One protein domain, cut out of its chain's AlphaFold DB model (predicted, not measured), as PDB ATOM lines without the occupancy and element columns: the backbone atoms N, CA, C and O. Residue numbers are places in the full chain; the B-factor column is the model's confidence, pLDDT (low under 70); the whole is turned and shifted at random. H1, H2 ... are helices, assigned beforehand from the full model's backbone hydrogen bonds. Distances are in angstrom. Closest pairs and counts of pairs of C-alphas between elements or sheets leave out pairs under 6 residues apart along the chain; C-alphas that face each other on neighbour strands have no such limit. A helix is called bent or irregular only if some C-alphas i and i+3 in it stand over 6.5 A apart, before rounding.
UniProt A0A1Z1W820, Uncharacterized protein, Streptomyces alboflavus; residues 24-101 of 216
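This is residues 24 to 101 of the 216 residues of an uncharacterized protein of Streptomyces alboflavus (UniProt A0A1Z1W820). One long helix, H1, makes the length of a narrow, open loop: after H1 the backbone turns through the short H2, folds back as H3 with a gap between H3 and H1, and returns to residues 25 to 32 of H1, where the short H4 packs on them. The printed part has 78 residues with four named helices, in the order H1, H2, H3, H4, and no named strand; the class is all helix. It is extended, a rod of 57 by 20 by 15 A, with a radius of gyration of the C-alphas of 18.6 A.

H1, residues 25 to 58, is 48.2 A long, from C-alpha 25 at (-44.674, 27.525, 93.658) to C-alpha 58 at (0.895, 35.735, 80.411). It has a kink of 36 degrees near residue 38, yet is neither bent nor irregular, but only just: C-alphas 37 and 40 are 6.2 A apart. H2 is residues 60 to 63, 4.8 A; H3, residues 69 to 83, 21.1 A; H4, residues 94 to 98, 6.4 A, ending with C-alpha 98 at (-39.726, 30.070, 101.167).

H1 touches H4 with residues 25 to 32 alone; the closest C-alphas, of Leu 28 and Leu 97, are 6.3 A apart. H1 and H2 meet only through their link. H2 and H3 are close but not clearly touching, with the C-alphas of Leu 63 and Phe 69 closest at 7.0 A. H3 is apart from H1 and from H4, and H2 is apart from H4. Every O i to N i+4 pair is within hydrogen-bond range in H3 and H4, and 28 of 30 are in H1; H2 is too short for such a pair.

The two C-alphas farthest apart, of Val 65 and Gly 101, are 58.1 A apart. The printed part has no cut and no long link. Residues 47 to 59, 61 to 68 and 74 to 83 stand free. The mean pLDDT of the printed part is 81.6; residue 63 and residues 80 to 87 are under 70.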
ATOM      1  N   PRO A  24     -46.382  30.875  90.771       88.94
ATOM      2  CA  PRO A  24     -46.836  29.582  91.239       88.94
ATOM      3  C   PRO A  24     -45.636  28.772  91.752       88.94
ATOM      4  O   PRO A  24     -44.598  28.683  91.088       88.94
ATOM      5  N   GLY A  25     -45.781  28.164  92.933       87.75
ATOM      6  CA  GLY A  25     -44.674  27.525  93.658       87.75
ATOM      7  C   GLY A  25     -43.919  26.456  92.859       87.75
ATOM      8  O   GLY A  25     -42.705  26.332  92.995       87.75
ATOM      9  N   TRP A  26     -44.594  25.740  91.951       89.06
ATOM     10  CA  TRP A  26     -43.954  24.750  91.072       89.06
ATOM     11  C   TRP A  26     -42.925  25.381  90.119       89.06
ATOM     12  O   TRP A  26     -41.872  24.798  89.861       89.06
ATOM     13  N   GLN A  27     -43.192  26.595  89.624       89.94
ATOM     14  CA  GLN A  27     -42.279  27.311  88.735       89.94
ATOM     15  C   GLN A  27     -41.038  27.777  89.502       89.94
ATOM     16  O   GLN A  27     -39.927  27.727  88.969       89.94
ATOM     17  N   LEU A  28     -41.214  28.209  90.755       86.06
ATOM     18  CA  LEU A  28     -40.107  28.572  91.640       86.06
ATOM     19  C   LEU A  28     -39.251  27.357  91.977       86.06
ATOM     20  O   LEU A  28     -38.031  27.442  91.878       86.06
ATOM     21  N   TRP A  29     -39.877  26.216  92.270       90.38
ATOM     22  CA  TRP A  29     -39.179  24.956  92.514       90.38
ATOM     23  C   TRP A  29     -38.327  24.521  91.320       90.38
ATOM     24  O   TRP A  29     -37.142  24.244  91.490       90.38
ATOM     25  N   LEU A  30     -38.876  24.533  90.101       89.88
ATOM     26  CA  LEU A  30     -38.109  24.202  88.893       89.88
ATOM     27  C   LEU A  30     -36.914  25.138  88.694       89.88
ATOM     28  O   LEU A  30     -35.808  24.682  88.407       89.88
ATOM     29  N   ARG A  31     -37.115  26.448  88.877       88.62
ATOM     30  CA  ARG A  31     -36.029  27.434  88.786       88.62
ATOM     31  C   ARG A  31     -34.995  27.240  89.886       88.62
ATOM     32  O   ARG A  31     -33.807  27.412  89.626       88.62
ATOM     33  N   PHE A  32     -35.419  26.866  91.088       87.31
ATOM     34  CA  PHE A  32     -34.523  26.561  92.192       87.31
ATOM     35  C   PHE A  32     -33.665  25.331  91.879       87.31
ATOM     36  O   PHE A  32     -32.446  25.428  91.968       87.31
ATOM     37  N   VAL A  33     -34.252  24.225  91.401       88.19
ATOM     38  CA  VAL A  33     -33.490  23.037  90.964       88.19
ATOM     39  C   VAL A  33     -32.512  23.393  89.846       88.19
ATOM     40  O   VAL A  33     -31.330  23.061  89.931       88.19
ATOM     41  N   LEU A  34     -32.969  24.142  88.838       89.94
ATOM     42  CA  LEU A  34     -32.105  24.641  87.770       89.94
ATOM     43  C   LEU A  34     -30.969  25.513  88.321       89.94
ATOM     44  O   LEU A  34     -29.871  25.493  87.778       89.94
ATOM     45  N   THR A  35     -31.196  26.238  89.415       86.31
ATOM     46  CA  THR A  35     -30.163  27.033  90.084       86.31
ATOM     47  C   THR A  35     -29.181  26.199  90.862       86.31
ATOM     48  O   THR A  35     -27.981  26.393  90.698       86.31
ATOM     49  N   VAL A  36     -29.642  25.232  91.637       88.81
ATOM     50  CA  VAL A  36     -28.749  24.344  92.383       88.81
ATOM     51  C   VAL A  36     -27.839  23.554  91.438       88.81
ATOM     52  O   VAL A  36     -26.667  23.371  91.749       88.81
ATOM     53  N   LEU A  37     -28.340  23.142  90.270       90.62
ATOM     54  CA  LEU A  37     -27.561  22.390  89.280       90.62
ATOM     55  C   LEU A  37     -26.759  23.286  88.329       90.62
ATOM     56  O   LEU A  37     -25.611  22.991  88.004       90.62
ATOM     57  N   GLY A  38     -27.352  24.391  87.879       88.12
ATOM     58  CA  GLY A  38     -26.754  25.296  86.902       88.12
ATOM     59  C   GLY A  38     -25.712  26.234  87.502       88.12
ATOM     60  O   GLY A  38     -24.755  26.586  86.819       88.12
ATOM     61  N   LEU A  39     -25.848  26.625  88.774       86.62
ATOM     62  CA  LEU A  39     -24.912  27.547  89.420       86.62
ATOM     63  C   LEU A  39     -23.502  26.944  89.578       86.62
ATOM     64  O   LEU A  39     -22.549  27.642  89.240       86.62
ATOM     65  N   PRO A  40     -23.311  25.675  90.001       89.94
ATOM     66  CA  PRO A  40     -21.993  25.033  89.988       89.94
ATOM     67  C   PRO A  40     -21.364  24.998  88.594       89.94
ATOM     68  O   PRO A  40     -20.198  25.349  88.439       89.94
ATOM     69  N   VAL A  41     -22.142  24.640  87.567       91.12
ATOM     70  CA  VAL A  41     -21.670  24.634  86.174       91.12
ATOM     71  C   VAL A  41     -21.267  26.043  85.735       91.12
ATOM     72  O   VAL A  41     -20.212  26.222  85.135       91.12
ATOM     73  N   TRP A  42     -22.053  27.061  86.088       87.31
ATOM     74  CA  TRP A  42     -21.732  28.463  85.824       87.31
ATOM     75  C   TRP A  42     -20.422  28.898  86.493       87.31
ATOM     76  O   TRP A  42     -19.583  29.523  85.847       87.31
ATOM     77  N   TRP A  43     -20.198  28.518  87.754       89.44
ATOM     78  CA  TRP A  43     -18.932  28.774  88.446       89.44
ATOM     79  C   TRP A  43     -17.748  28.077  87.780       89.44
ATOM     80  O   TRP A  43     -16.693  28.690  87.642       89.44
ATOM     81  N   LEU A  44     -17.920  26.834  87.322       93.31
ATOM     82  CA  LEU A  44     -16.889  26.126  86.562       93.31
ATOM     83  C   LEU A  44     -16.577  26.832  85.237       93.31
ATOM     84  O   LEU A  44     -15.407  26.959  84.883       93.31
ATOM     85  N   LEU A  45     -17.591  27.343  84.533       89.56
ATOM     86  CA  LEU A  45     -17.401  28.128  83.311       89.56
ATOM     87  C   LEU A  45     -16.664  29.445  83.584       89.56
ATOM     88  O   LEU A  45     -15.742  29.782  82.846       89.56
ATOM     89  N   LEU A  46     -17.016  30.167  84.654       87.62
ATOM     90  CA  LEU A  46     -16.301  31.381  85.062       87.62
ATOM     91  C   LEU A  46     -14.851  31.083  85.457       87.62
ATOM     92  O   LEU A  46     -13.958  31.846  85.101       87.62
ATOM     93  N   LEU A  47     -14.604  29.968  86.150       91.50
ATOM     94  CA  LEU A  47     -13.258  29.529  86.512       91.50
ATOM     95  C   LEU A  47     -12.435  29.188  85.265       91.50
ATOM     96  O   LEU A  47     -11.306  29.651  85.130       91.50
ATOM     97  N   ALA A  48     -13.005  28.422  84.335       94.31
ATOM     98  CA  ALA A  48     -12.365  28.097  83.065       94.31
ATOM     99  C   ALA A  48     -12.058  29.366  82.255       94.31
ATOM    100  O   ALA A  48     -10.948  29.524  81.751       94.31
ATOM    101  N   PHE A  49     -13.003  30.306  82.189       89.19
ATOM    102  CA  PHE A  49     -12.799  31.601  81.548       89.19
ATOM    103  C   PHE A  49     -11.675  32.405  82.217       89.19
ATOM    104  O   PHE A  49     -10.796  32.917  81.527       89.19
ATOM    105  N   ALA A  50     -11.651  32.474  83.551       88.12
ATOM    106  CA  ALA A  50     -10.589  33.148  84.293       88.12
ATOM    107  C   ALA A  50      -9.211  32.523  84.018       88.12
ATOM    108  O   ALA A  50      -8.246  33.253  83.805       88.12
ATOM    109  N   LEU A  51      -9.117  31.191  83.950       94.25
ATOM    110  CA  LEU A  51      -7.881  30.489  83.588       94.25
ATOM    111  C   LEU A  51      -7.413  30.849  82.173       94.25
ATOM    112  O   LEU A  51      -6.237  31.144  81.981       94.25
ATOM    113  N   VAL A  52      -8.325  30.892  81.198       92.75
ATOM    114  CA  VAL A  52      -8.002  31.339  79.833       92.75
ATOM    115  C   VAL A  52      -7.495  32.782  79.840       92.75
ATOM    116  O   VAL A  52      -6.476  33.068  79.216       92.75
ATOM    117  N   MET A  53      -8.147  33.681  80.582       85.62
ATOM    118  CA  MET A  53      -7.706  35.074  80.705       85.62
ATOM    119  C   MET A  53      -6.320  35.194  81.351       85.62
ATOM    120  O   MET A  53      -5.531  36.024  80.911       85.62
ATOM    121  N   ILE A  54      -5.993  34.353  82.340       86.94
ATOM    122  CA  ILE A  54      -4.648  34.292  82.933       86.94
ATOM    123  C   ILE A  54      -3.620  33.876  81.879       86.94
ATOM    124  O   ILE A  54      -2.594  34.538  81.745       86.94
ATOM    125  N   VAL A  55      -3.900  32.833  81.093       90.50
ATOM    126  CA  VAL A  55      -3.005  32.398  80.008       90.50
ATOM    127  C   VAL A  55      -2.806  33.522  78.990       90.50
ATOM    128  O   VAL A  55      -1.673  33.830  78.642       90.50
ATOM    129  N   VAL A  56      -3.878  34.193  78.557       86.06
ATOM    130  CA  VAL A  56      -3.789  35.351  77.648       86.06
ATOM    131  C   VAL A  56      -2.951  36.476  78.261       86.06
ATOM    132  O   VAL A  56      -2.104  37.041  77.575       86.06
ATOM    133  N   ALA A  57      -3.142  36.774  79.548       82.81
ATOM    134  CA  ALA A  57      -2.373  37.790  80.259       82.81
ATOM    135  C   ALA A  57      -0.877  37.445  80.336       82.81
ATOM    136  O   ALA A  57      -0.050  38.341  80.200       82.81
ATOM    137  N   MET A  58      -0.511  36.164  80.465       89.06
ATOM    138  CA  MET A  58       0.895  35.735  80.411       89.06
ATOM    139  C   MET A  58       1.552  36.043  79.060       89.06
ATOM    140  O   MET A  58       2.741  36.337  79.012       89.06
ATOM    141  N   PHE A  59       0.791  36.011  77.964       87.19
ATOM    142  CA  PHE A  59       1.282  36.394  76.636       87.19
ATOM    143  C   PHE A  59       1.093  37.886  76.328       87.19
ATOM    144  O   PHE A  59       1.535  38.355  75.278       87.19
ATOM    145  N   ALA A  60       0.465  38.653  77.223       81.56
ATOM    146  CA  ALA A  60       0.184  40.063  76.989       81.56
ATOM    147  C   ALA A  60       1.458  40.914  76.918       81.56
ATOM    148  O   ALA A  60       1.453  41.891  76.179       81.56
ATOM    149  N   GLU A  61       2.562  40.524  77.570       79.25
ATOM    150  CA  GLU A  61       3.860  41.215  77.435       79.25
ATOM    151  C   GLU A  61       4.369  41.265  75.982       79.25
ATOM    152  O   GLU A  61       5.065  42.198  75.593       79.25
ATOM    153  N   ILE A  62       3.988  40.295  75.144       81.12
ATOM    154  CA  ILE A  62       4.310  40.301  73.709       81.12
ATOM    155  C   ILE A  62       3.403  41.294  72.961       81.12
ATOM    156  O   ILE A  62       3.810  41.912  71.979       81.12
ATOM    157  N   LEU A  63       2.168  41.468  73.434       67.50
ATOM    158  CA  LEU A  63       1.149  42.323  72.824       67.50
ATOM    159  C   LEU A  63       1.259  43.797  73.247       67.50
ATOM    160  O   LEU A  63       0.832  44.666  72.489       67.50
ATOM    161  N   THR A  64       1.868  44.107  74.396       72.44
ATOM    162  CA  THR A  64       2.105  45.493  74.854       72.44
ATOM    163  C   THR A  64       3.093  46.256  73.971       72.44
ATOM    164  O   THR A  64       3.105  47.485  73.991       72.44
ATOM    165  N   VAL A  65       3.858  45.559  73.122       81.44
ATOM    166  CA  VAL A  65       4.688  46.173  72.070       81.44
ATOM    167  C   VAL A  65       3.829  46.928  71.042       81.44
ATOM    168  O   VAL A  65       4.321  47.837  70.373       81.44
ATOM    169  N   ILE A  66       2.537  46.599  70.924       78.00
ATOM    170  CA  ILE A  66       1.605  47.279  70.022       78.00
ATOM    171  C   ILE A  66       1.063  48.546  70.710       78.00
ATOM    172  O   ILE A  66       0.275  48.450  71.660       78.00
ATOM    173  N   PRO A  67       1.414  49.754  70.227       75.19
ATOM    174  CA  PRO A  67       0.928  50.992  70.823       75.19
ATOM    175  C   PRO A  67      -0.602  51.070  70.745       75.19
ATOM    176  O   PRO A  67      -1.201  50.918  69.682       75.19
ATOM    177  N   GLY A  68      -1.242  51.325  71.889       76.25
ATOM    178  CA  GLY A  68      -2.702  51.426  72.012       76.25
ATOM    179  C   GLY A  68      -3.411  50.156  72.494       76.25
ATOM    180  O   GLY A  68      -4.602  50.234  72.805       76.25
ATOM    181  N   PHE A  69      -2.702  49.028  72.632       78.94
ATOM    182  CA  PHE A  69      -3.258  47.783  73.175       78.94
ATOM    183  C   PHE A  69      -3.803  47.958  74.602       78.94
ATOM    184  O   PHE A  69      -4.921  47.530  74.879       78.94
ATOM    185  N   GLU A  70      -3.085  48.675  75.471       72.56
ATOM    186  CA  GLU A  70      -3.479  48.911  76.870       72.56
ATOM    187  C   GLU A  70      -4.857  49.585  76.989       72.56
ATOM    188  O   GLU A  70      -5.747  49.078  77.668       72.56
ATOM    189  N   ARG A  71      -5.096  50.662  76.226       78.00
ATOM    190  CA  ARG A  71      -6.399  51.357  76.204       78.00
ATOM    191  C   ARG A  71      -7.522  50.502  75.615       78.00
ATOM    192  O   ARG A  71      -8.689  50.699  75.957       78.00
ATOM    193  N   GLY A  72      -7.192  49.600  74.690       77.56
ATOM    194  CA  GLY A  72      -8.141  48.637  74.134       77.56
ATOM    195  C   GLY A  72      -8.532  47.570  75.156       77.56
ATOM    196  O   GLY A  72      -9.720  47.289  75.323       77.56
ATOM    197  N   ALA A  73      -7.546  47.034  75.876       73.38
ATOM    198  CA  ALA A  73      -7.727  46.018  76.904       73.38
ATOM    199  C   ALA A  73      -8.520  46.545  78.112       73.38
ATOM    200  O   ALA A  73      -9.465  45.885  78.537       73.38
ATOM    201  N   GLU A  74      -8.219  47.752  78.602       74.69
ATOM    202  CA  GLU A  74      -8.967  48.394  79.697       74.69
ATOM    203  C   GLU A  74     -10.452  48.564  79.348       74.69
ATOM    204  O   GLU A  74     -11.331  48.142  80.100       74.69
ATOM    205  N   ARG A  75     -10.754  49.096  78.155       76.88
ATOM    206  CA  ARG A  75     -12.143  49.262  77.690       76.88
ATOM    207  C   ARG A  75     -12.864  47.930  77.506       76.88
ATOM    208  O   ARG A  75     -14.063  47.842  77.773       76.88
ATOM    209  N   ALA A  76     -12.158  46.909  77.025       75.62
ATOM    210  CA  ALA A  76     -12.716  45.573  76.883       75.62
ATOM    211  C   ALA A  76     -13.037  44.967  78.256       75.62
ATOM    212  O   ALA A  76     -14.143  44.464  78.444       75.62
ATOM    213  N   MET A  77     -12.128  45.081  79.229       71.06
ATOM    214  CA  MET A  77     -12.353  44.616  80.598       71.06
ATOM    215  C   MET A  77     -13.524  45.332  81.265       71.06
ATOM    216  O   MET A  77     -14.411  44.648  81.765       71.06
ATOM    217  N   ASP A  78     -13.600  46.662  81.211       71.38
ATOM    218  CA  ASP A  78     -14.722  47.405  81.806       71.38
ATOM    219  C   ASP A  78     -16.065  47.021  81.168       71.38
ATOM    220  O   ASP A  78     -17.071  46.845  81.861       71.38
ATOM    221  N   SER A  79     -16.091  46.809  79.847       71.94
ATOM    222  CA  SER A  79     -17.305  46.376  79.145       71.94
ATOM    223  C   SER A  79     -17.716  44.946  79.501       71.94
ATOM    224  O   SER A  79     -18.908  44.652  79.595       71.94
ATOM    225  N   VAL A  80     -16.745  44.050  79.689       68.00
ATOM    226  CA  VAL A  80     -16.982  42.636  80.003       68.00
ATOM    227  C   VAL A  80     -17.360  42.471  81.475       68.00
ATOM    228  O   VAL A  80     -18.383  41.860  81.773       68.00
ATOM    229  N   ILE A  81     -16.609  43.075  82.394       66.25
ATOM    230  CA  ILE A  81     -16.843  42.994  83.842       66.25
ATOM    231  C   ILE A  81     -18.164  43.671  84.213       66.25
ATOM    232  O   ILE A  81     -18.933  43.104  84.984       66.25
ATOM    233  N   GLY A  82     -18.488  44.819  83.608       58.56
ATOM    234  CA  GLY A  82     -19.772  45.489  83.834       58.56
ATOM    235  C   GLY A  82     -20.988  44.687  83.350       58.56
ATOM    236  O   GLY A  82     -22.094  44.886  83.850       58.56
ATOM    237  N   LYS A  83     -20.802  43.763  82.396       62.78
ATOM    238  CA  LYS A  83     -21.873  42.914  81.841       62.78
ATOM    239  C   LYS A  83     -21.977  41.545  82.498       62.78
ATOM    240  O   LYS A  83     -23.053  40.945  82.459       62.78
ATOM    241  N   ILE A  84     -20.896  41.033  83.089       60.56
ATOM    242  CA  ILE A  84     -20.928  39.768  83.821       60.56
ATOM    243  C   ILE A  84     -21.654  40.021  85.141       60.56
ATOM    244  O   ILE A  84     -21.074  40.377  86.163       60.56
ATOM    245  N   SER A  85     -22.970  39.824  85.112       60.12
ATOM    246  CA  SER A  85     -23.751  39.737  86.334       60.12
ATOM    247  C   SER A  85     -23.264  38.503  87.095       60.12
ATOM    248  O   SER A  85     -23.582  37.372  86.729       60.12
ATOM    249  N   LEU A  86     -22.466  38.729  88.147       65.12
ATOM    250  CA  LEU A  86     -21.986  37.694  89.077       65.12
ATOM    251  C   LEU A  86     -23.126  36.800  89.585       65.12
ATOM    252  O   LEU A  86     -22.902  35.653  89.962       65.12
ATOM    253  N   TRP A  87     -24.348  37.329  89.566       65.38
ATOM    254  CA  TRP A  87     -25.565  36.607  89.863       65.38
ATOM    255  C   TRP A  87     -26.441  36.515  88.618       65.38
ATOM    256  O   TRP A  87     -26.990  37.529  88.181       65.38
ATOM    257  N   PRO A  88     -26.633  35.314  88.049       73.44
ATOM    258  CA  PRO A  88     -27.530  35.168  86.923       73.44
ATOM    259  C   PRO A  88     -28.929  35.664  87.301       73.44
ATOM    260  O   PRO A  88     -29.476  35.286  88.337       73.44
ATOM    261  N   ARG A  89     -29.554  36.477  86.437       72.12
ATOM    262  CA  ARG A  89     -30.910  37.008  86.686       72.12
ATOM    263  C   ARG A  89     -31.949  35.904  86.913       72.12
ATOM    264  O   ARG A  89     -32.966  36.165  87.550       72.12
ATOM    265  N   TRP A  90     -31.681  34.695  86.418       75.69
ATOM    266  CA  TRP A  90     -32.526  33.512  86.555       75.69
ATOM    267  C   TRP A  90     -32.365  32.771  87.894       75.69
ATOM    268  O   TRP A  90     -33.238  31.972  88.230       75.69
ATOM    269  N   ALA A  91     -31.302  33.035  88.664       80.56
ATOM    270  CA  ALA A  91     -31.031  32.330  89.913       80.56
ATOM    271  C   ALA A  91     -32.095  32.660  90.970       80.56
ATOM    272  O   ALA A  91     -32.332  33.838  91.260       80.56
ATOM    273  N   VAL A  92     -32.719  31.630  91.544       81.06
ATOM    274  CA  VAL A  92     -33.666  31.757  92.663       81.06
ATOM    275  C   VAL A  92     -32.946  31.389  93.951       81.06
ATOM    276  O   VAL A  92     -32.323  30.334  94.047       81.06
ATOM    277  N   THR A  93     -33.010  32.274  94.939       80.50
ATOM    278  CA  THR A  93     -32.414  32.029  96.256       80.50
ATOM    279  C   THR A  93     -33.378  31.269  97.163       80.50
ATOM    280  O   THR A  93     -34.592  31.356  97.014       80.50
ATOM    281  N   TRP A  94     -32.846  30.538  98.145       80.88
ATOM    282  CA  TRP A  94     -33.670  29.813  99.117       80.88
ATOM    283  C   TRP A  94     -34.694  30.700  99.858       80.88
ATOM    284  O   TRP A  94     -35.857  30.308  99.940       80.88
ATOM    285  N   PRO A  95     -34.344  31.917 100.331       81.12
ATOM    286  CA  PRO A  95     -35.335  32.798 100.945       81.12
ATOM    287  C   PRO A  95     -36.432  33.249  99.974       81.12
ATOM    288  O   PRO A  95     -37.561  33.429 100.403       81.12
ATOM    289  N   GLU A  96     -36.127  33.405  98.679       80.88
ATOM    290  CA  GLU A  96     -37.149  33.700  97.661       80.88
ATOM    291  C   GLU A  96     -38.101  32.513  97.455       80.88
ATOM    292  O   GLU A  96     -39.272  32.731  97.183       80.88
ATOM    293  N   LEU A  97     -37.636  31.267  97.606       84.62
ATOM    294  CA  LEU A  97     -38.504  30.086  97.523       84.62
ATOM    295  C   LEU A  97     -39.458  29.989  98.723       84.62
ATOM    296  O   LEU A  97     -40.629  29.673  98.544       84.62
ATOM    297  N   ASN A  98     -38.955  30.253  99.933       87.31
ATOM    298  CA  ASN A  98     -39.726  30.070 101.167       87.31
ATOM    299  C   ASN A  98     -40.644  31.244 101.517       87.31
ATOM    300  O   ASN A  98     -41.640  31.034 102.201       87.31
ATOM    301  N   HIS A  99     -40.301  32.460 101.090       88.19
ATOM    302  CA  HIS A  99     -41.025  33.682 101.451       88.19
ATOM    303  C   HIS A  99     -41.662  34.378 100.243       88.19
ATOM    304  O   HIS A  99     -41.978  35.567 100.302       88.19
ATOM    305  N   GLU A 100     -41.853  33.660  99.134       85.44
ATOM    306  CA  GLU A 100     -42.672  34.167  98.036       85.44
ATOM    307  C   GLU A 100     -44.096  34.452  98.547       85.44
ATOM    308  O   GLU A 100     -44.714  33.589  99.170       85.44
ATOM    309  N   GLY A 101     -44.605  35.661  98.303       84.88
ATOM    310  CA  GLY A 101     -45.925  36.107  98.772       84.88
ATOM    311  C   GLY A 101     -45.982  36.529 100.243       84.88
ATOM    312  O   GLY A 101     -46.991  37.075 100.692       84.88
TER     313      GLY A 101